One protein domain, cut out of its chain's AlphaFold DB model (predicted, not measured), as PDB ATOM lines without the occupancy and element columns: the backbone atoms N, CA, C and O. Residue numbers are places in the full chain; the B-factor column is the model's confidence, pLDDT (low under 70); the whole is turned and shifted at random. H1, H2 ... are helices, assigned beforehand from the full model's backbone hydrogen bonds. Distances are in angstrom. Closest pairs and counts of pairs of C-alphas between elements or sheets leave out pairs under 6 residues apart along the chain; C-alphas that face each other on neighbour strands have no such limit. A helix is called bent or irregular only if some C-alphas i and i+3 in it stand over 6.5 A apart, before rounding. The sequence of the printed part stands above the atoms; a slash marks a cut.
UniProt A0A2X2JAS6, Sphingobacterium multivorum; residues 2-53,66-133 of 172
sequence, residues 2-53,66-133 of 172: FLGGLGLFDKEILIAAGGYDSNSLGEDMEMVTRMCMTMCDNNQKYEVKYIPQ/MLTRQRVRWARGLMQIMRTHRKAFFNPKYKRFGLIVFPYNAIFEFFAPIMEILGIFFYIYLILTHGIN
ATOM      1  N   PHE A   2     -53.545 -14.568  42.509       44.28
ATOM      2  CA  PHE A   2     -52.338 -13.817  42.834       44.28
ATOM      3  C   PHE A   2     -51.903 -12.887  41.711       44.28
ATOM      4  O   PHE A   2     -51.739 -13.323  40.573       44.28
ATOM      5  N   LEU A   3     -51.579 -11.655  42.091       44.09
ATOM      6  CA  LEU A   3     -50.474 -10.902  41.516       44.09
ATOM      7  C   LEU A   3     -49.568 -10.484  42.681       44.09
ATOM      8  O   LEU A   3     -49.945  -9.606  43.445       44.09
ATOM      9  N   GLY A   4     -48.428 -11.162  42.846       48.56
ATOM     10  CA  GLY A   4     -47.203 -10.689  43.518       48.56
ATOM     11  C   GLY A   4     -47.248 -10.057  44.921       48.56
ATOM     12  O   GLY A   4     -46.210  -9.558  45.346       48.56
ATOM     13  N   GLY A   5     -48.383 -10.037  45.622       56.59
ATOM     14  CA  GLY A   5     -48.499  -9.429  46.954       56.59
ATOM     15  C   GLY A   5     -49.896  -9.414  47.582       56.59
ATOM     16  O   GLY A   5     -50.043  -8.945  48.706       56.59
ATOM     17  N   LEU A   6     -50.938  -9.902  46.895       67.19
ATOM     18  CA  LEU A   6     -52.311  -9.887  47.413       67.19
ATOM     19  C   LEU A   6     -52.989 -11.236  47.211       67.19
ATOM     20  O   LEU A   6     -53.259 -11.668  46.087       67.19
ATOM     21  N   GLY A   7     -53.296 -11.887  48.326       74.56
ATOM     22  CA  GLY A   7     -54.052 -13.123  48.363       74.56
ATOM     23  C   GLY A   7     -54.645 -13.358  49.746       74.56
ATOM     24  O   GLY A   7     -54.082 -12.948  50.757       74.56
ATOM     25  N   LEU A   8     -55.817 -13.985  49.767       83.38
ATOM     26  CA  LEU A   8     -56.510 -14.391  50.984       83.38
ATOM     27  C   LEU A   8     -56.470 -15.911  51.056       83.38
ATOM     28  O   LEU A   8     -56.860 -16.587  50.100       83.38
ATOM     29  N   PHE A   9     -56.003 -16.421  52.191       86.56
ATOM     30  CA  PHE A   9     -55.855 -17.847  52.444       86.56
ATOM     31  C   PHE A   9     -56.599 -18.222  53.704       86.56
ATOM     32  O   PHE A   9     -56.642 -17.461  54.672       86.56
ATOM     33  N   ASP A  10     -57.137 -19.432  53.690       87.75
ATOM     34  CA  ASP A  10     -57.576 -20.064  54.915       87.75
ATOM     35  C   ASP A  10     -56.349 -20.348  55.791       87.75
ATOM     36  O   ASP A  10     -55.405 -21.029  55.374       87.75
ATOM     37  N   LYS A  11     -56.360 -19.782  56.998       89.25
ATOM     38  CA  LYS A  11     -55.256 -19.888  57.950       89.25
ATOM     39  C   LYS A  11     -55.017 -21.336  58.378       89.25
ATOM     40  O   LYS A  11     -53.863 -21.725  58.535       89.25
ATOM     41  N   GLU A  12     -56.070 -22.125  58.570       90.19
ATOM     42  CA  GLU A  12     -55.948 -23.506  59.041       90.19
ATOM     43  C   GLU A  12     -55.289 -24.374  57.973       90.19
ATOM     44  O   GLU A  12     -54.344 -25.109  58.262       90.19
ATOM     45  N   ILE A  13     -55.711 -24.208  56.718       89.81
ATOM     46  CA  ILE A  13     -55.126 -24.925  55.580       89.81
ATOM     47  C   ILE A  13     -53.678 -24.483  55.357       89.81
ATOM     48  O   ILE A  13     -52.824 -25.319  55.068       89.81
ATOM     49  N   LEU A  14     -53.377 -23.191  55.512       89.94
ATOM     50  CA  LEU A  14     -52.016 -22.676  55.376       89.94
ATOM     51  C   LEU A  14     -51.068 -23.299  56.411       89.94
ATOM     52  O   LEU A  14     -49.965 -23.728  56.069       89.94
ATOM     53  N   ILE A  15     -51.507 -23.383  57.669       90.06
ATOM     54  CA  ILE A  15     -50.737 -24.015  58.746       90.06
ATOM     55  C   ILE A  15     -50.598 -25.517  58.483       90.06
ATOM     56  O   ILE A  15     -49.492 -26.045  58.572       90.06
ATOM     57  N   ALA A  16     -51.678 -26.194  58.082       88.94
ATOM     58  CA  ALA A  16     -51.657 -27.619  57.747       88.94
ATOM     59  C   ALA A  16     -50.750 -27.935  56.546       88.94
ATOM     60  O   ALA A  16     -50.137 -28.999  56.488       88.94
ATOM     61  N   ALA A  17     -50.634 -27.010  55.593       88.06
ATOM     62  CA  ALA A  17     -49.722 -27.124  54.466       88.06
ATOM     63  C   ALA A  17     -48.257 -26.889  54.861       88.06
ATOM     64  O   ALA A  17     -47.382 -27.256  54.081       88.06
ATOM     65  N   GLY A  18     -47.984 -26.312  56.042       86.56
ATOM     66  CA  GLY A  18     -46.654 -26.042  56.601       86.56
ATOM     67  C   GLY A  18     -46.144 -24.603  56.419       86.56
ATOM     68  O   GLY A  18     -44.943 -24.384  56.518       86.56
ATOM     69  N   GLY A  19     -47.015 -23.638  56.101       86.06
ATOM     70  CA  GLY A  19     -46.655 -22.219  55.961       86.06
ATOM     71  C   GLY A  19     -45.689 -21.891  54.810       86.06
ATOM     72  O   GLY A  19     -45.495 -22.694  53.897       86.06
ATOM     73  N   TYR A  20     -45.096 -20.693  54.859       84.00
ATOM     74  CA  TYR A  20     -44.135 -20.207  53.862       84.00
ATOM     75  C   TYR A  20     -42.786 -20.929  53.974       84.00
ATOM     76  O   TYR A  20     -42.220 -21.021  55.064       84.00
ATOM     77  N   ASP A  21     -42.257 -21.406  52.845       80.19
ATOM     78  CA  ASP A  21     -40.893 -21.940  52.754       80.19
ATOM     79  C   ASP A  21     -39.904 -20.837  52.355       80.19
ATOM     80  O   ASP A  21     -39.979 -20.290  51.254       80.19
ATOM     81  N   SER A  22     -38.938 -20.554  53.233       76.00
ATOM     82  CA  SER A  22     -37.886 -19.554  53.017       76.00
ATOM     83  C   SER A  22     -36.897 -19.926  51.909       76.00
ATOM     84  O   SER A  22     -36.140 -19.074  51.444       76.00
ATOM     85  N   ASN A  23     -36.886 -21.186  51.465       77.19
ATOM     86  CA  ASN A  23     -36.030 -21.640  50.371       77.19
ATOM     87  C   ASN A  23     -36.687 -21.483  48.992       77.19
ATOM     88  O   ASN A  23     -36.035 -21.730  47.972       77.19
ATOM     89  N   SER A  24     -37.971 -21.116  48.928       77.62
ATOM     90  CA  SER A  24     -38.700 -20.988  47.669       77.62
ATOM     91  C   SER A  24     -38.473 -19.621  47.027       77.62
ATOM     92  O   SER A  24     -38.803 -18.586  47.588       77.62
ATOM     93  N   LEU A  25     -37.982 -19.597  45.783       74.06
ATOM     94  CA  LEU A  25     -37.879 -18.353  45.002       74.06
ATOM     95  C   LEU A  25     -39.248 -17.795  44.564       74.06
ATOM     96  O   LEU A  25     -39.331 -16.658  44.089       74.06
ATOM     97  N   GLY A  26     -40.298 -18.609  44.678       76.19
ATOM     98  CA  GLY A  26     -41.685 -18.277  44.371       76.19
ATOM     99  C   GLY A  26     -42.590 -18.647  45.539       76.19
ATOM    100  O   GLY A  26     -43.499 -19.452  45.352       76.19
ATOM    101  N   GLU A  27     -42.303 -18.091  46.719       79.31
ATOM    102  CA  GLU A  27     -42.974 -18.348  48.005       79.31
ATOM    103  C   GLU A  27     -44.500 -18.486  47.861       79.31
ATOM    104  O   GLU A  27     -45.069 -19.521  48.196       79.31
ATOM    105  N   ASP A  28     -45.145 -17.496  47.245       80.25
ATOM    106  CA  ASP A  28     -46.593 -17.469  47.015       80.25
ATOM    107  C   ASP A  28     -47.113 -18.652  46.185       80.25
ATOM    108  O   ASP A  28     -48.107 -19.296  46.524       80.25
ATOM    109  N   MET A  29     -46.455 -18.938  45.060       81.31
ATOM    110  CA  MET A  29     -46.883 -19.997  44.140       81.31
ATOM    111  C   MET A  29     -46.639 -21.384  44.739       81.31
ATOM    112  O   MET A  29     -47.446 -22.297  44.545       81.31
ATOM    113  N   GLU A  30     -45.537 -21.543  45.471       87.06
ATOM    114  CA  GLU A  30     -45.175 -22.775  46.169       87.06
ATOM    115  C   GLU A  30     -46.177 -23.080  47.286       87.06
ATOM    116  O   GLU A  30     -46.756 -24.171  47.309       87.06
ATOM    117  N   MET A  31     -46.500 -22.079  48.105       88.00
ATOM    118  CA  MET A  31     -47.479 -22.181  49.181       88.00
ATOM    119  C   MET A  31     -48.848 -22.629  48.658       88.00
ATOM    120  O   MET A  31     -49.438 -23.575  49.178       88.00
ATOM    121  N   VAL A  32     -49.356 -22.010  47.588       87.44
ATOM    122  CA  VAL A  32     -50.652 -22.386  46.987       87.44
ATOM    123  C   VAL A  32     -50.631 -23.795  46.445       87.44
ATOM    124  O   VAL A  32     -51.605 -24.533  46.602       87.44
ATOM    125  N   THR A  33     -49.534 -24.160  45.785       88.38
ATOM    126  CA  THR A  33     -49.351 -25.502  45.244       88.38
ATOM    127  C   THR A  33     -49.449 -26.519  46.372       88.38
ATOM    128  O   THR A  33     -50.227 -27.467  46.264       88.38
ATOM    129  N   ARG A  34     -48.757 -26.281  47.491       89.06
ATOM    130  CA  ARG A  34     -48.850 -27.120  48.687       89.06
ATOM    131  C   ARG A  34     -50.241 -27.148  49.283       89.06
ATOM    132  O   ARG A  34     -50.743 -28.235  49.517       89.06
ATOM    133  N   MET A  35     -50.900 -26.005  49.459       90.69
ATOM    134  CA  MET A  35     -52.275 -25.971  49.965       90.69
ATOM    135  C   MET A  35     -53.216 -26.807  49.086       90.69
ATOM    136  O   MET A  35     -53.972 -27.629  49.597       90.69
ATOM    137  N   CYS A  36     -53.139 -26.661  47.759       89.50
ATOM    138  CA  CYS A  36     -53.938 -27.458  46.826       89.50
ATOM    139  C   CYS A  36     -53.617 -28.955  46.945       89.50
ATOM    140  O   CYS A  36     -54.530 -29.781  46.975       89.50
ATOM    141  N   MET A  37     -52.331 -29.306  47.029       88.19
ATOM    142  CA  MET A  37     -51.883 -30.686  47.202       88.19
ATOM    143  C   MET A  37     -52.355 -31.294  48.519       88.19
ATOM    144  O   MET A  37     -52.936 -32.371  48.477       88.19
ATOM    145  N   THR A  38     -52.195 -30.605  49.650       90.19
ATOM    146  CA  THR A  38     -52.647 -31.056  50.975       90.19
ATOM    147  C   THR A  38     -54.152 -31.304  50.986       90.19
ATOM    148  O   THR A  38     -54.607 -32.339  51.470       90.19
ATOM    149  N   MET A  39     -54.938 -30.413  50.376       89.81
ATOM    150  CA  MET A  39     -56.386 -30.600  50.246       89.81
ATOM    151  C   MET A  39     -56.719 -31.822  49.375       89.81
ATOM    152  O   MET A  39     -57.605 -32.598  49.724       89.81
ATOM    153  N   CYS A  40     -55.993 -32.047  48.274       88.62
ATOM    154  CA  CYS A  40     -56.165 -33.255  47.454       88.62
ATOM    155  C   CYS A  40     -55.756 -34.528  48.200       88.62
ATOM    156  O   CYS A  40     -56.416 -35.558  48.073       88.62
ATOM    157  N   ASP A  41     -54.674 -34.465  48.973       89.06
ATOM    158  CA  ASP A  41     -54.146 -35.594  49.728       89.06
ATOM    159  C   ASP A  41     -55.100 -36.018  50.849       89.06
ATOM    160  O   ASP A  41     -55.293 -37.218  51.039       89.06
ATOM    161  N   ASN A  42     -55.780 -35.052  51.474       89.19
ATOM    162  CA  ASN A  42     -56.822 -35.264  52.483       89.19
ATOM    163  C   ASN A  42     -58.227 -35.485  51.889       89.19
ATOM    164  O   ASN A  42     -59.211 -35.541  52.625       89.19
ATOM    165  N   ASN A  43     -58.347 -35.592  50.560       86.69
ATOM    166  CA  ASN A  43     -59.612 -35.742  49.834       86.69
ATOM    167  C   ASN A  43     -60.652 -34.632  50.127       86.69
ATOM    168  O   ASN A  43     -61.864 -34.841  50.039       86.69
ATOM    169  N   GLN A  44     -60.175 -33.433  50.459       88.44
ATOM    170  CA  GLN A  44     -60.984 -32.247  50.708       88.44
ATOM    171  C   GLN A  44     -61.235 -31.478  49.404       88.44
ATOM    172  O   GLN A  44     -60.411 -31.431  48.485       88.44
ATOM    173  N   LYS A  45     -62.416 -30.864  49.298       86.44
ATOM    174  CA  LYS A  45     -62.736 -29.977  48.175       86.44
ATOM    175  C   LYS A  45     -62.071 -28.624  48.419       86.44
ATOM    176  O   LYS A  45     -62.198 -28.068  49.502       86.44
ATOM    177  N   TYR A  46     -61.409 -28.091  47.401       88.12
ATOM    178  CA  TYR A  46     -60.843 -26.747  47.416       88.12
ATOM    179  C   TYR A  46     -61.253 -26.006  46.145       88.12
ATOM    180  O   TYR A  46     -61.533 -26.624  45.112       88.12
ATOM    181  N   GLU A  47     -61.272 -24.681  46.218       85.44
ATOM    182  CA  GLU A  47     -61.555 -23.821  45.079       85.44
ATOM    183  C   GLU A  47     -60.643 -22.596  45.130       85.44
ATOM    184  O   GLU A  47     -60.561 -21.909  46.145       85.44
ATOM    185  N   VAL A  48     -59.951 -22.318  44.025       85.31
ATOM    186  CA  VAL A  48     -59.117 -21.123  43.885       85.31
ATOM    187  C   VAL A  48     -59.876 -20.134  43.012       85.31
ATOM    188  O   VAL A  48     -59.968 -20.316  41.801       85.31
ATOM    189  N   LYS A  49     -60.435 -19.088  43.632       84.38
ATOM    190  CA  LYS A  49     -61.178 -18.037  42.922       84.38
ATOM    191  C   LYS A  49     -60.303 -16.836  42.587       84.38
ATOM    192  O   LYS A  49     -59.374 -16.464  43.318       84.38
ATOM    193  N   TYR A  50     -60.649 -16.208  41.470       81.38
ATOM    194  CA  TYR A  50     -60.166 -14.891  41.090       81.38
ATOM    195  C   TYR A  50     -61.239 -13.850  41.331       81.38
ATOM    196  O   TYR A  50     -62.381 -14.031  40.918       81.38
ATOM    197  N   ILE A  51     -60.852 -12.775  42.008       80.75
ATOM    198  CA  ILE A  51     -61.668 -11.581  42.153       80.75
ATOM    199  C   ILE A  51     -61.074 -10.564  41.175       80.75
ATOM    200  O   ILE A  51     -59.936 -10.146  41.383       80.75
ATOM    201  N   PRO A  52     -61.796 -10.193  40.110       73.19
ATOM    202  CA  PRO A  52     -61.255  -9.348  39.049       73.19
ATOM    203  C   PRO A  52     -61.211  -7.858  39.438       73.19
ATOM    204  O   PRO A  52     -60.692  -7.044  38.684       73.19
ATOM    205  N   GLN A  53     -61.724  -7.487  40.617       72.44
ATOM    206  CA  GLN A  53     -61.716  -6.108  41.101       72.44
ATOM    207  C   GLN A  53     -60.303  -5.659  41.498       72.44
ATOM    208  O   GLN A  53     -59.652  -6.274  42.341       72.44
ATOM    209  N   MET A  66     -34.603  -4.366  36.289       86.12
ATOM    210  CA  MET A  66     -35.464  -4.918  37.339       86.12
ATOM    211  C   MET A  66     -36.501  -5.877  36.763       86.12
ATOM    212  O   MET A  66     -36.677  -6.963  37.315       86.12
ATOM    213  N   LEU A  67     -37.105  -5.533  35.624       86.50
ATOM    214  CA  LEU A  67     -38.060  -6.398  34.936       86.50
ATOM    215  C   LEU A  67     -37.433  -7.755  34.576       86.50
ATOM    216  O   LEU A  67     -37.994  -8.802  34.899       86.50
ATOM    217  N   THR A  68     -36.230  -7.766  33.993       87.25
ATOM    218  CA  THR A  68     -35.525  -9.015  33.663       87.25
ATOM    219  C   THR A  68     -35.213  -9.835  34.913       87.25
ATOM    220  O   THR A  68     -35.411 -11.048  34.919       87.25
ATOM    221  N   ARG A  69     -34.782  -9.196  36.011       86.94
ATOM    222  CA  ARG A  69     -34.539  -9.889  37.290       86.94
ATOM    223  C   ARG A  69     -35.809 -10.537  37.842       86.94
ATOM    224  O   ARG A  69     -35.751 -11.679  38.292       86.94
ATOM    225  N   GLN A  70     -36.944  -9.840  37.781       85.19
ATOM    226  CA  GLN A  70     -38.237 -10.384  38.201       85.19
ATOM    227  C   GLN A  70     -38.638 -11.592  37.348       85.19
ATOM    228  O   GLN A  70     -38.981 -12.634  37.903       85.19
ATOM    229  N   ARG A  71     -38.512 -11.498  36.018       85.88
ATOM    230  CA  ARG A  71     -38.822 -12.600  35.092       85.88
ATOM    231  C   ARG A  71     -37.937 -13.822  35.321       85.88
ATOM    232  O   ARG A  71     -38.450 -14.932  35.414       85.88
ATOM    233  N   VAL A  72     -36.628 -13.623  35.493       87.00
ATOM    234  CA  VAL A  72     -35.689 -14.716  35.797       87.00
ATOM    235  C   VAL A  72     -36.026 -15.374  37.134       87.00
ATOM    236  O   VAL A  72     -35.992 -16.599  37.235       87.00
ATOM    237  N   ARG A  73     -36.382 -14.587  38.160       86.06
ATOM    238  CA  ARG A  73     -36.829 -15.125  39.453       86.06
ATOM    239  C   ARG A  73     -38.089 -15.977  39.296       86.06
ATOM    240  O   ARG A  73     -38.119 -17.078  39.828       86.06
ATOM    241  N   TRP A  74     -39.090 -15.506  38.549       85.06
ATOM    242  CA  TRP A  74     -40.332 -16.251  38.321       85.06
ATOM    243  C   TRP A  74     -40.105 -17.553  37.557       85.06
ATOM    244  O   TRP A  74     -40.587 -18.594  37.994       85.06
ATOM    245  N   ALA A  75     -39.307 -17.528  36.488       85.50
ATOM    246  CA  ALA A  75     -38.970 -18.733  35.734       85.50
ATOM    247  C   ALA A  75     -38.247 -19.769  36.614       85.50
ATOM    248  O   ALA A  75     -38.596 -20.950  36.617       85.50
ATOM    249  N   ARG A  76     -37.276 -19.328  37.427       87.12
ATOM    250  CA  ARG A  76     -36.568 -20.203  38.377       87.12
ATOM    251  C   ARG A  76     -37.490 -20.741  39.471       87.12
ATOM    252  O   ARG A  76     -37.409 -21.925  39.784       87.12
ATOM    253  N   GLY A  77     -38.366 -19.899  40.018       87.75
ATOM    254  CA  GLY A  77     -39.359 -20.294  41.018       87.75
ATOM    255  C   GLY A  77     -40.324 -21.347  40.479       87.75
ATOM    256  O   GLY A  77     -40.542 -22.366  41.131       87.75
ATOM    257  N   LEU A  78     -40.816 -21.174  39.249       86.50
ATOM    258  CA  LEU A  78     -41.657 -22.173  38.595       86.50
ATOM    259  C   LEU A  78     -40.908 -23.500  38.412       86.50
ATOM    260  O   LEU A  78     -41.417 -24.543  38.817       86.50
ATOM    261  N   MET A  79     -39.679 -23.477  37.885       87.19
ATOM    262  CA  MET A  79     -38.869 -24.697  37.738       87.19
ATOM    263  C   MET A  79     -38.624 -25.402  39.081       87.19
ATOM    264  O   MET A  79     -38.680 -26.632  39.150       87.19
ATOM    265  N   GLN A  80     -38.380 -24.644  40.155       88.38
ATOM    266  CA  GLN A  80     -38.214 -25.185  41.503       88.38
ATOM    267  C   GLN A  80     -39.489 -25.890  41.979       88.38
ATOM    268  O   GLN A  80     -39.421 -27.054  42.373       88.38
ATOM    269  N   ILE A  81     -40.652 -25.239  41.866       87.69
ATOM    270  CA  ILE A  81     -41.956 -25.815  42.238       87.69
ATOM    271  C   ILE A  81     -42.214 -27.101  41.454       87.69
ATOM    272  O   ILE A  81     -42.563 -28.129  42.033       87.69
ATOM    273  N   MET A  82     -41.985 -27.076  40.144       86.31
ATOM    274  CA  MET A  82     -42.188 -28.239  39.283       86.31
ATOM    275  C   MET A  82     -41.287 -29.415  39.661       86.31
ATOM    276  O   MET A  82     -41.729 -30.565  39.646       86.31
ATOM    277  N   ARG A  83     -40.035 -29.143  40.046       86.75
ATOM    278  CA  ARG A  83     -39.089 -30.170  40.491       86.75
ATOM    279  C   ARG A  83     -39.469 -30.746  41.854       86.75
ATOM    280  O   ARG A  83     -39.474 -31.970  42.005       86.75
ATOM    281  N   THR A  84     -39.792 -29.895  42.826       87.00
ATOM    282  CA  THR A  84     -40.177 -30.299  44.189       87.00
ATOM    283  C   THR A  84     -41.479 -31.100  44.175       87.00
ATOM    284  O   THR A  84     -41.571 -32.176  44.766       87.00
ATOM    285  N   HIS A  85     -42.463 -30.638  43.405       86.25
ATOM    286  CA  HIS A  85     -43.804 -31.214  43.329       86.25
ATOM    287  C   HIS A  85     -44.003 -32.144  42.127       86.25
ATOM    288  O   HIS A  85     -45.135 -32.407  41.718       86.25
ATOM    289  N   ARG A  86     -42.921 -32.735  41.600       84.00
ATOM    290  CA  ARG A  86     -42.958 -33.659  40.449       84.00
ATOM    291  C   ARG A  86     -43.922 -34.841  40.615       84.00
ATOM    292  O   ARG A  86     -44.356 -35.423  39.633       84.00
ATOM    293  N   LYS A  87     -44.275 -35.204  41.853       82.81
ATOM    294  CA  LYS A  87     -45.242 -36.273  42.163       82.81
ATOM    295  C   LYS A  87     -46.682 -35.943  41.735       82.81
ATOM    296  O   LYS A  87     -47.489 -36.862  41.607       82.81
ATOM    297  N   ALA A  88     -47.010 -34.664  41.522       81.50
ATOM    298  CA  ALA A  88     -48.297 -34.272  40.943       81.50
ATOM    299  C   ALA A  88     -48.346 -34.391  39.423       81.50
ATOM    300  O   ALA A  88     -49.438 -34.345  38.859       81.50
ATOM    301  N   PHE A  89     -47.198 -34.537  38.763       83.31
ATOM    302  CA  PHE A  89     -47.137 -34.571  37.312       83.31
ATOM    303  C   PHE A  89     -47.903 -35.781  36.775       83.31
ATOM    304  O   PHE A  89     -47.605 -36.915  37.147       83.31
ATOM    305  N   PHE A  90     -48.921 -35.529  35.946       80.12
ATOM    306  CA  PHE A  90     -49.835 -36.544  35.406       80.12
ATOM    307  C   PHE A  90     -50.537 -37.419  36.452       80.12
ATOM    308  O   PHE A  90     -51.051 -38.488  36.130       80.12
ATOM    309  N   ASN A  91     -50.603 -36.974  37.706       85.44
ATOM    310  CA  ASN A  91     -51.234 -37.758  38.752       85.44
ATOM    311  C   ASN A  91     -52.724 -37.374  38.878       85.44
ATOM    312  O   ASN A  91     -53.036 -36.243  39.275       85.44
ATOM    313  N   PRO A  92     -53.658 -38.305  38.589       81.44
ATOM    314  CA  PRO A  92     -55.092 -38.026  38.612       81.44
ATOM    315  C   PRO A  92     -55.617 -37.677  40.010       81.44
ATOM    316  O   PRO A  92     -56.654 -37.020  40.117       81.44
ATOM    317  N   LYS A  93     -54.881 -38.023  41.081       83.69
ATOM    318  CA  LYS A  93     -55.205 -37.630  42.462       83.69
ATOM    319  C   LYS A  93     -55.342 -36.112  42.612       83.69
ATOM    320  O   LYS A  93     -56.214 -35.641  43.335       83.69
ATOM    321  N   TYR A  94     -54.539 -35.346  41.872       81.56
ATOM    322  CA  TYR A  94     -54.537 -33.880  41.913       81.56
ATOM    323  C   TYR A  94     -55.445 -33.240  40.846       81.56
ATOM    324  O   TYR A  94     -55.349 -32.040  40.579       81.56
ATOM    325  N   LYS A  95     -56.346 -34.018  40.226       84.12
ATOM    326  CA  LYS A  95     -57.378 -33.544  39.283       84.12
ATOM    327  C   LYS A  95     -56.784 -32.632  38.191       84.12
ATOM    328  O   LYS A  95     -55.753 -32.943  37.602       84.12
ATOM    329  N   ARG A  96     -57.423 -31.486  37.915       81.31
ATOM    330  CA  ARG A  96     -56.989 -30.509  36.897       81.31
ATOM    331  C   ARG A  96     -55.595 -29.942  37.172       81.31
ATOM    332  O   ARG A  96     -54.878 -29.625  36.229       81.31
ATOM    333  N   PHE A  97     -55.209 -29.822  38.440       80.06
ATOM    334  CA  PHE A  97     -53.921 -29.250  38.818       80.06
ATOM    335  C   PHE A  97     -52.757 -30.149  38.375       80.06
ATOM    336  O   PHE A  97     -51.845 -29.682  37.697       80.06
ATOM    337  N   GLY A  98     -52.839 -31.452  38.663       81.12
ATOM    338  CA  GLY A  98     -51.811 -32.423  38.263       81.12
ATOM    339  C   GLY A  98     -51.871 -32.861  36.796       81.12
ATOM    340  O   GLY A  98     -50.832 -33.134  36.196       81.12
ATOM    341  N   LEU A  99     -53.069 -32.915  36.200       84.12
ATOM    342  CA  LEU A  99     -53.257 -33.415  34.830       84.12
ATOM    343  C   LEU A  99     -53.134 -32.341  33.745       84.12
ATOM    344  O   LEU A  99     -52.765 -32.667  32.622       84.12
ATOM    345  N   ILE A 100     -53.472 -31.086  34.050       85.19
ATOM    346  CA  ILE A 100     -53.531 -30.011  33.048       85.19
ATOM    347  C   ILE A 100     -52.531 -28.916  33.393       85.19
ATOM    348  O   ILE A 100     -51.644 -28.636  32.598       85.19
ATOM    349  N   VAL A 101     -52.637 -28.318  34.584       84.62
ATOM    350  CA  VAL A 101     -51.855 -27.121  34.940       84.62
ATOM    351  C   VAL A 101     -50.357 -27.421  34.983       84.62
ATOM    352  O   VAL A 101     -49.573 -26.698  34.376       84.62
ATOM    353  N   PHE A 102     -49.944 -28.489  35.667       85.19
ATOM    354  CA  PHE A 102     -48.531 -28.869  35.751       85.19
ATOM    355  C   PHE A 102     -47.929 -29.230  34.383       85.19
ATOM    356  O   PHE A 102     -46.910 -28.636  34.023       85.19
ATOM    357  N   PRO A 103     -48.539 -30.128  33.583       85.81
ATOM    358  CA  PRO A 103     -48.035 -30.447  32.249       85.81
ATOM    359  C   PRO A 103     -48.029 -29.258  31.293       85.81
ATOM    360  O   PRO A 103     -47.061 -29.081  30.562       85.81
ATOM    361  N   TYR A 104     -49.060 -28.411  31.331       87.00
ATOM    362  CA  TYR A 104     -49.122 -27.196  30.520       87.00
ATOM    363  C   TYR A 104     -47.963 -26.250  30.849       87.00
ATOM    364  O   TYR A 104     -47.219 -25.868  29.952       87.00
ATOM    365  N   ASN A 105     -47.751 -25.932  32.130       85.12
ATOM    366  CA  ASN A 105     -46.638 -25.069  32.536       85.12
ATOM    367  C   ASN A 105     -45.277 -25.686  32.183       85.12
ATOM    368  O   ASN A 105     -44.364 -24.964  31.806       85.12
ATOM    369  N   ALA A 106     -45.142 -27.015  32.238       83.94
ATOM    370  CA  ALA A 106     -43.918 -27.685  31.805       83.94
ATOM    371  C   ALA A 106     -43.672 -27.489  30.318       83.94
ATOM    372  O   ALA A 106     -42.592 -27.084  29.915       83.94
ATOM    373  N   ILE A 107     -44.669 -27.818  29.500       85.44
ATOM    374  CA  ILE A 107     -44.504 -27.865  28.056       85.44
ATOM    375  C   ILE A 107     -44.351 -26.443  27.529       85.44
ATOM    376  O   ILE A 107     -43.399 -26.149  26.824       85.44
ATOM    377  N   PHE A 108     -45.234 -25.527  27.909       84.88
ATOM    378  CA  PHE A 108     -45.189 -24.183  27.354       84.88
ATOM    379  C   PHE A 108     -44.040 -23.357  27.932       84.88
ATOM    380  O   PHE A 108     -43.284 -22.789  27.152       84.88
ATOM    381  N   GLU A 109     -43.822 -23.344  29.251       84.44
ATOM    382  CA  GLU A 109     -42.779 -22.483  29.824       84.44
ATOM    383  C   GLU A 109     -41.361 -23.023  29.568       84.44
ATOM    384  O   GLU A 109     -40.427 -22.244  29.384       84.44
ATOM    385  N   PHE A 110     -41.175 -24.352  29.527       81.44
ATOM    386  CA  PHE A 110     -39.858 -24.945  29.269       81.44
ATOM    387  C   PHE A 110     -39.522 -25.003  27.777       81.44
ATOM    388  O   PHE A 110     -38.374 -24.759  27.407       81.44
ATOM    389  N   PHE A 111     -40.493 -25.312  26.905       85.81
ATOM    390  CA  PHE A 111     -40.219 -25.389  25.468       85.81
ATOM    391  C   PHE A 111     -40.254 -24.030  24.778       85.81
ATOM    392  O   PHE A 111     -39.563 -23.894  23.775       85.81
ATOM    393  N   ALA A 112     -40.978 -23.026  25.283       86.00
ATOM    394  CA  ALA A 112     -40.978 -21.686  24.687       86.00
ATOM    395  C   ALA A 112     -39.562 -21.139  24.403       86.00
ATOM    396  O   ALA A 112     -39.287 -20.845  23.238       86.00
ATOM    397  N   PRO A 113     -38.628 -21.077  25.377       86.31
ATOM    398  CA  PRO A 113     -37.283 -20.566  25.111       86.31
ATOM    399  C   PRO A 113     -36.488 -21.464  24.154       86.31
ATOM    400  O   PRO A 113     -35.702 -20.968  23.352       86.31
ATOM    401  N   ILE A 114     -36.697 -22.784  24.200       89.25
ATOM    402  CA  ILE A 114     -36.027 -23.727  23.292       89.25
ATOM    403  C   ILE A 114     -36.494 -23.490  21.853       89.25
ATOM    404  O   ILE A 114     -35.670 -23.386  20.948       89.25
ATOM    405  N   MET A 115     -37.805 -23.366  21.642       90.50
ATOM    406  CA  MET A 115     -38.403 -23.102  20.333       90.50
ATOM    407  C   MET A 115     -37.986 -21.738  19.783       90.50
ATOM    408  O   MET A 115     -37.733 -21.626  18.588       90.50
ATOM    409  N   GLU A 116     -37.868 -20.721  20.637       90.69
ATOM    410  CA  GLU A 116     -37.393 -19.393  20.243       90.69
ATOM    411  C   GLU A 116     -35.936 -19.439  19.769       90.69
ATOM    412  O   GLU A 116     -35.622 -18.978  18.670       90.69
ATOM    413  N   ILE A 117     -35.052 -20.080  20.541       93.25
ATOM    414  CA  ILE A 117     -33.637 -20.241  20.182       93.25
ATOM    415  C   ILE A 117     -33.491 -21.047  18.883       93.25
ATOM    416  O   ILE A 117     -32.771 -20.630  17.974       93.25
ATOM    417  N   LEU A 118     -34.191 -22.179  18.765       94.88
ATOM    418  CA  LEU A 118     -34.184 -23.000  17.552       94.88
ATOM    419  C   LEU A 118     -34.720 -22.229  16.343       94.88
ATOM    420  O   LEU A 118     -34.138 -22.317  15.263       94.88
ATOM    421  N   GLY A 119     -35.784 -21.447  16.523       91.69
ATOM    422  CA  GLY A 119     -36.348 -20.590  15.485       91.69
ATOM    423  C   GLY A 119     -35.337 -19.564  14.979       91.69
ATOM    424  O   GLY A 119     -35.176 -19.417  13.770       91.69
ATOM    425  N   ILE A 120     -34.597 -18.912  15.880       93.00
ATOM    426  CA  ILE A 120     -33.539 -17.958  15.517       93.00
ATOM    427  C   ILE A 120     -32.430 -18.653  14.721       93.00
ATOM    428  O   ILE A 120     -32.056 -18.175  13.650       93.00
ATOM    429  N   PHE A 121     -31.926 -19.796  15.195       95.19
ATOM    430  CA  PHE A 121     -30.891 -20.545  14.473       95.19
ATOM    431  C   PHE A 121     -31.365 -21.012  13.096       95.19
ATOM    432  O   PHE A 121     -30.615 -20.915  12.125       95.19
ATOM    433  N   PHE A 122     -32.611 -21.471  12.993       92.50
ATOM    434  CA  PHE A 122     -33.214 -21.869  11.727       92.50
ATOM    435  C   PHE A 122     -33.325 -20.688  10.754       92.50
ATOM    436  O   PHE A 122     -32.954 -20.815   9.589       92.50
ATOM    437  N   TYR A 123     -33.741 -19.512  11.233       90.44
ATOM    438  CA  TYR A 123     -33.750 -18.293  10.422       90.44
ATOM    439  C   TYR A 123     -32.347 -17.905   9.945       90.44
ATOM    440  O   TYR A 123     -32.172 -17.623   8.763       90.44
ATOM    441  N   ILE A 124     -31.337 -17.939  10.822       92.56
ATOM    442  CA  ILE A 124     -29.940 -17.658  10.449       92.56
ATOM    443  C   ILE A 124     -29.465 -18.639   9.369       92.56
ATOM    444  O   ILE A 124     -28.887 -18.222   8.368       92.56
ATOM    445  N   TYR A 125     -29.747 -19.932   9.533       93.69
ATOM    446  CA  TYR A 125     -29.415 -20.957   8.545       93.69
ATOM    447  C   TYR A 125     -30.061 -20.680   7.177       93.69
ATOM    448  O   TYR A 125     -29.391 -20.765   6.146       93.69
ATOM    449  N   LEU A 126     -31.339 -20.292   7.153       91.81
ATOM    450  CA  LEU A 126     -32.035 -19.941   5.914       91.81
ATOM    451  C   LEU A 126     -31.456 -18.684   5.242       91.81
ATOM    452  O   LEU A 126     -31.387 -18.637   4.013       91.81
ATOM    453  N   ILE A 127     -31.011 -17.687   6.021       90.44
ATOM    454  CA  ILE A 127     -30.323 -16.497   5.487       90.44
ATOM    455  C   ILE A 127     -29.029 -16.918   4.781       90.44
ATOM    456  O   ILE A 127     -28.795 -16.516   3.643       90.44
ATOM    457  N   LEU A 128     -28.208 -17.746   5.437       92.75
ATOM    458  CA  LEU A 128     -26.903 -18.176   4.920       92.75
ATOM    459  C   LEU A 128     -27.010 -19.066   3.676       92.75
ATOM    460  O   LEU A 128     -26.148 -19.016   2.804       92.75
ATOM    461  N   THR A 129     -28.061 -19.877   3.587       93.12
ATOM    462  CA  THR A 129     -28.313 -20.773   2.445       93.12
ATOM    463  C   THR A 129     -29.092 -20.104   1.311       93.12
ATOM    464  O   THR A 129     -29.394 -20.758   0.316       93.12
ATOM    465  N   HIS A 130     -29.438 -18.817   1.449       87.81
ATOM    466  CA  HIS A 130     -30.325 -18.086   0.537       87.81
ATOM    467  C   HIS A 130     -31.681 -18.781   0.291       87.81
ATOM    468  O   HIS A 130     -32.342 -18.533  -0.714       87.81
ATOM    469  N   GLY A 131     -32.132 -19.617   1.231       87.50
ATOM    470  CA  GLY A 131     -33.407 -20.338   1.155       87.50
ATOM    471  C   GLY A 131     -34.627 -19.490   1.529       87.50
ATOM    472  O   GLY A 131     -35.749 -19.997   1.541       87.50
ATOM    473  N   ILE A 132     -34.435 -18.210   1.866       88.94
ATOM    474  CA  ILE A 132     -35.522 -17.324   2.295       88.94
ATOM    475  C   ILE A 132     -36.282 -16.775   1.096       88.94
ATOM    476  O   ILE A 132     -35.779 -15.968   0.315       88.94
ATOM    477  N   ASN A 133     -37.563 -17.122   1.038       90.38
ATOM    478  CA  ASN A 133     -38.536 -16.393   0.242       90.38
ATOM    479  C   ASN A 133     -38.948 -15.118   0.999       90.38
ATOM    480  O   ASN A 133     -39.840 -15.145   1.850       90.38
TER     481      ASN A 133
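This is residues 2 to 53 and 66 to 133 of the 172 residues of a protein of Sphingobacterium multivorum (UniProt A0A2X2JAS6). What shape is this? H1, H2, residues 73 to 84 of H3 and the first part of H4 make a loose head, from which H4 sticks out as a long arm, residues 111 to 122. What makes it? The printed part has 120 residues, 78 of them in four named helices, H1 to H4 in order, with no named strand: the class is all helix; it is loose, radius of gyration of the C-alphas 18.7 A, spans 64 by 36 by 31 A.

Where are the helices? H1 is residues 11 to 17, from C-alpha 11 (-55.256, -19.888, 57.950); H2 27 to 41; H3 66 to 84, 26.7 A; H4 92 to 128, 48.2 A, to C-alpha 128 (-26.903, -18.176, 4.920). Is H4 straight? It has a kink of 49 degrees near residue 99 and is irregular: C-alphas 93 and 96 are 9.2 A apart.

What touches the hub, H2? H1, about perpendicular at 80 degrees, closest C-alphas Ala 17 and Met 35, 5.3 A; H3, Glu 30 and Ile 81, 5.9 A; H4, Cys 40 and Tyr 94, 5.8 A. Which backbone pairs fit? Every O i to N i+4 pair is within hydrogen-bond range in H1, H2 and H3, and 27 of 33 in H4.

Is it cut? Residues 54 to 65 are not printed; C-alphas 53 and 66 are 26.5 A apart. Where is confidence low? Residues 2 to 6 are under 70.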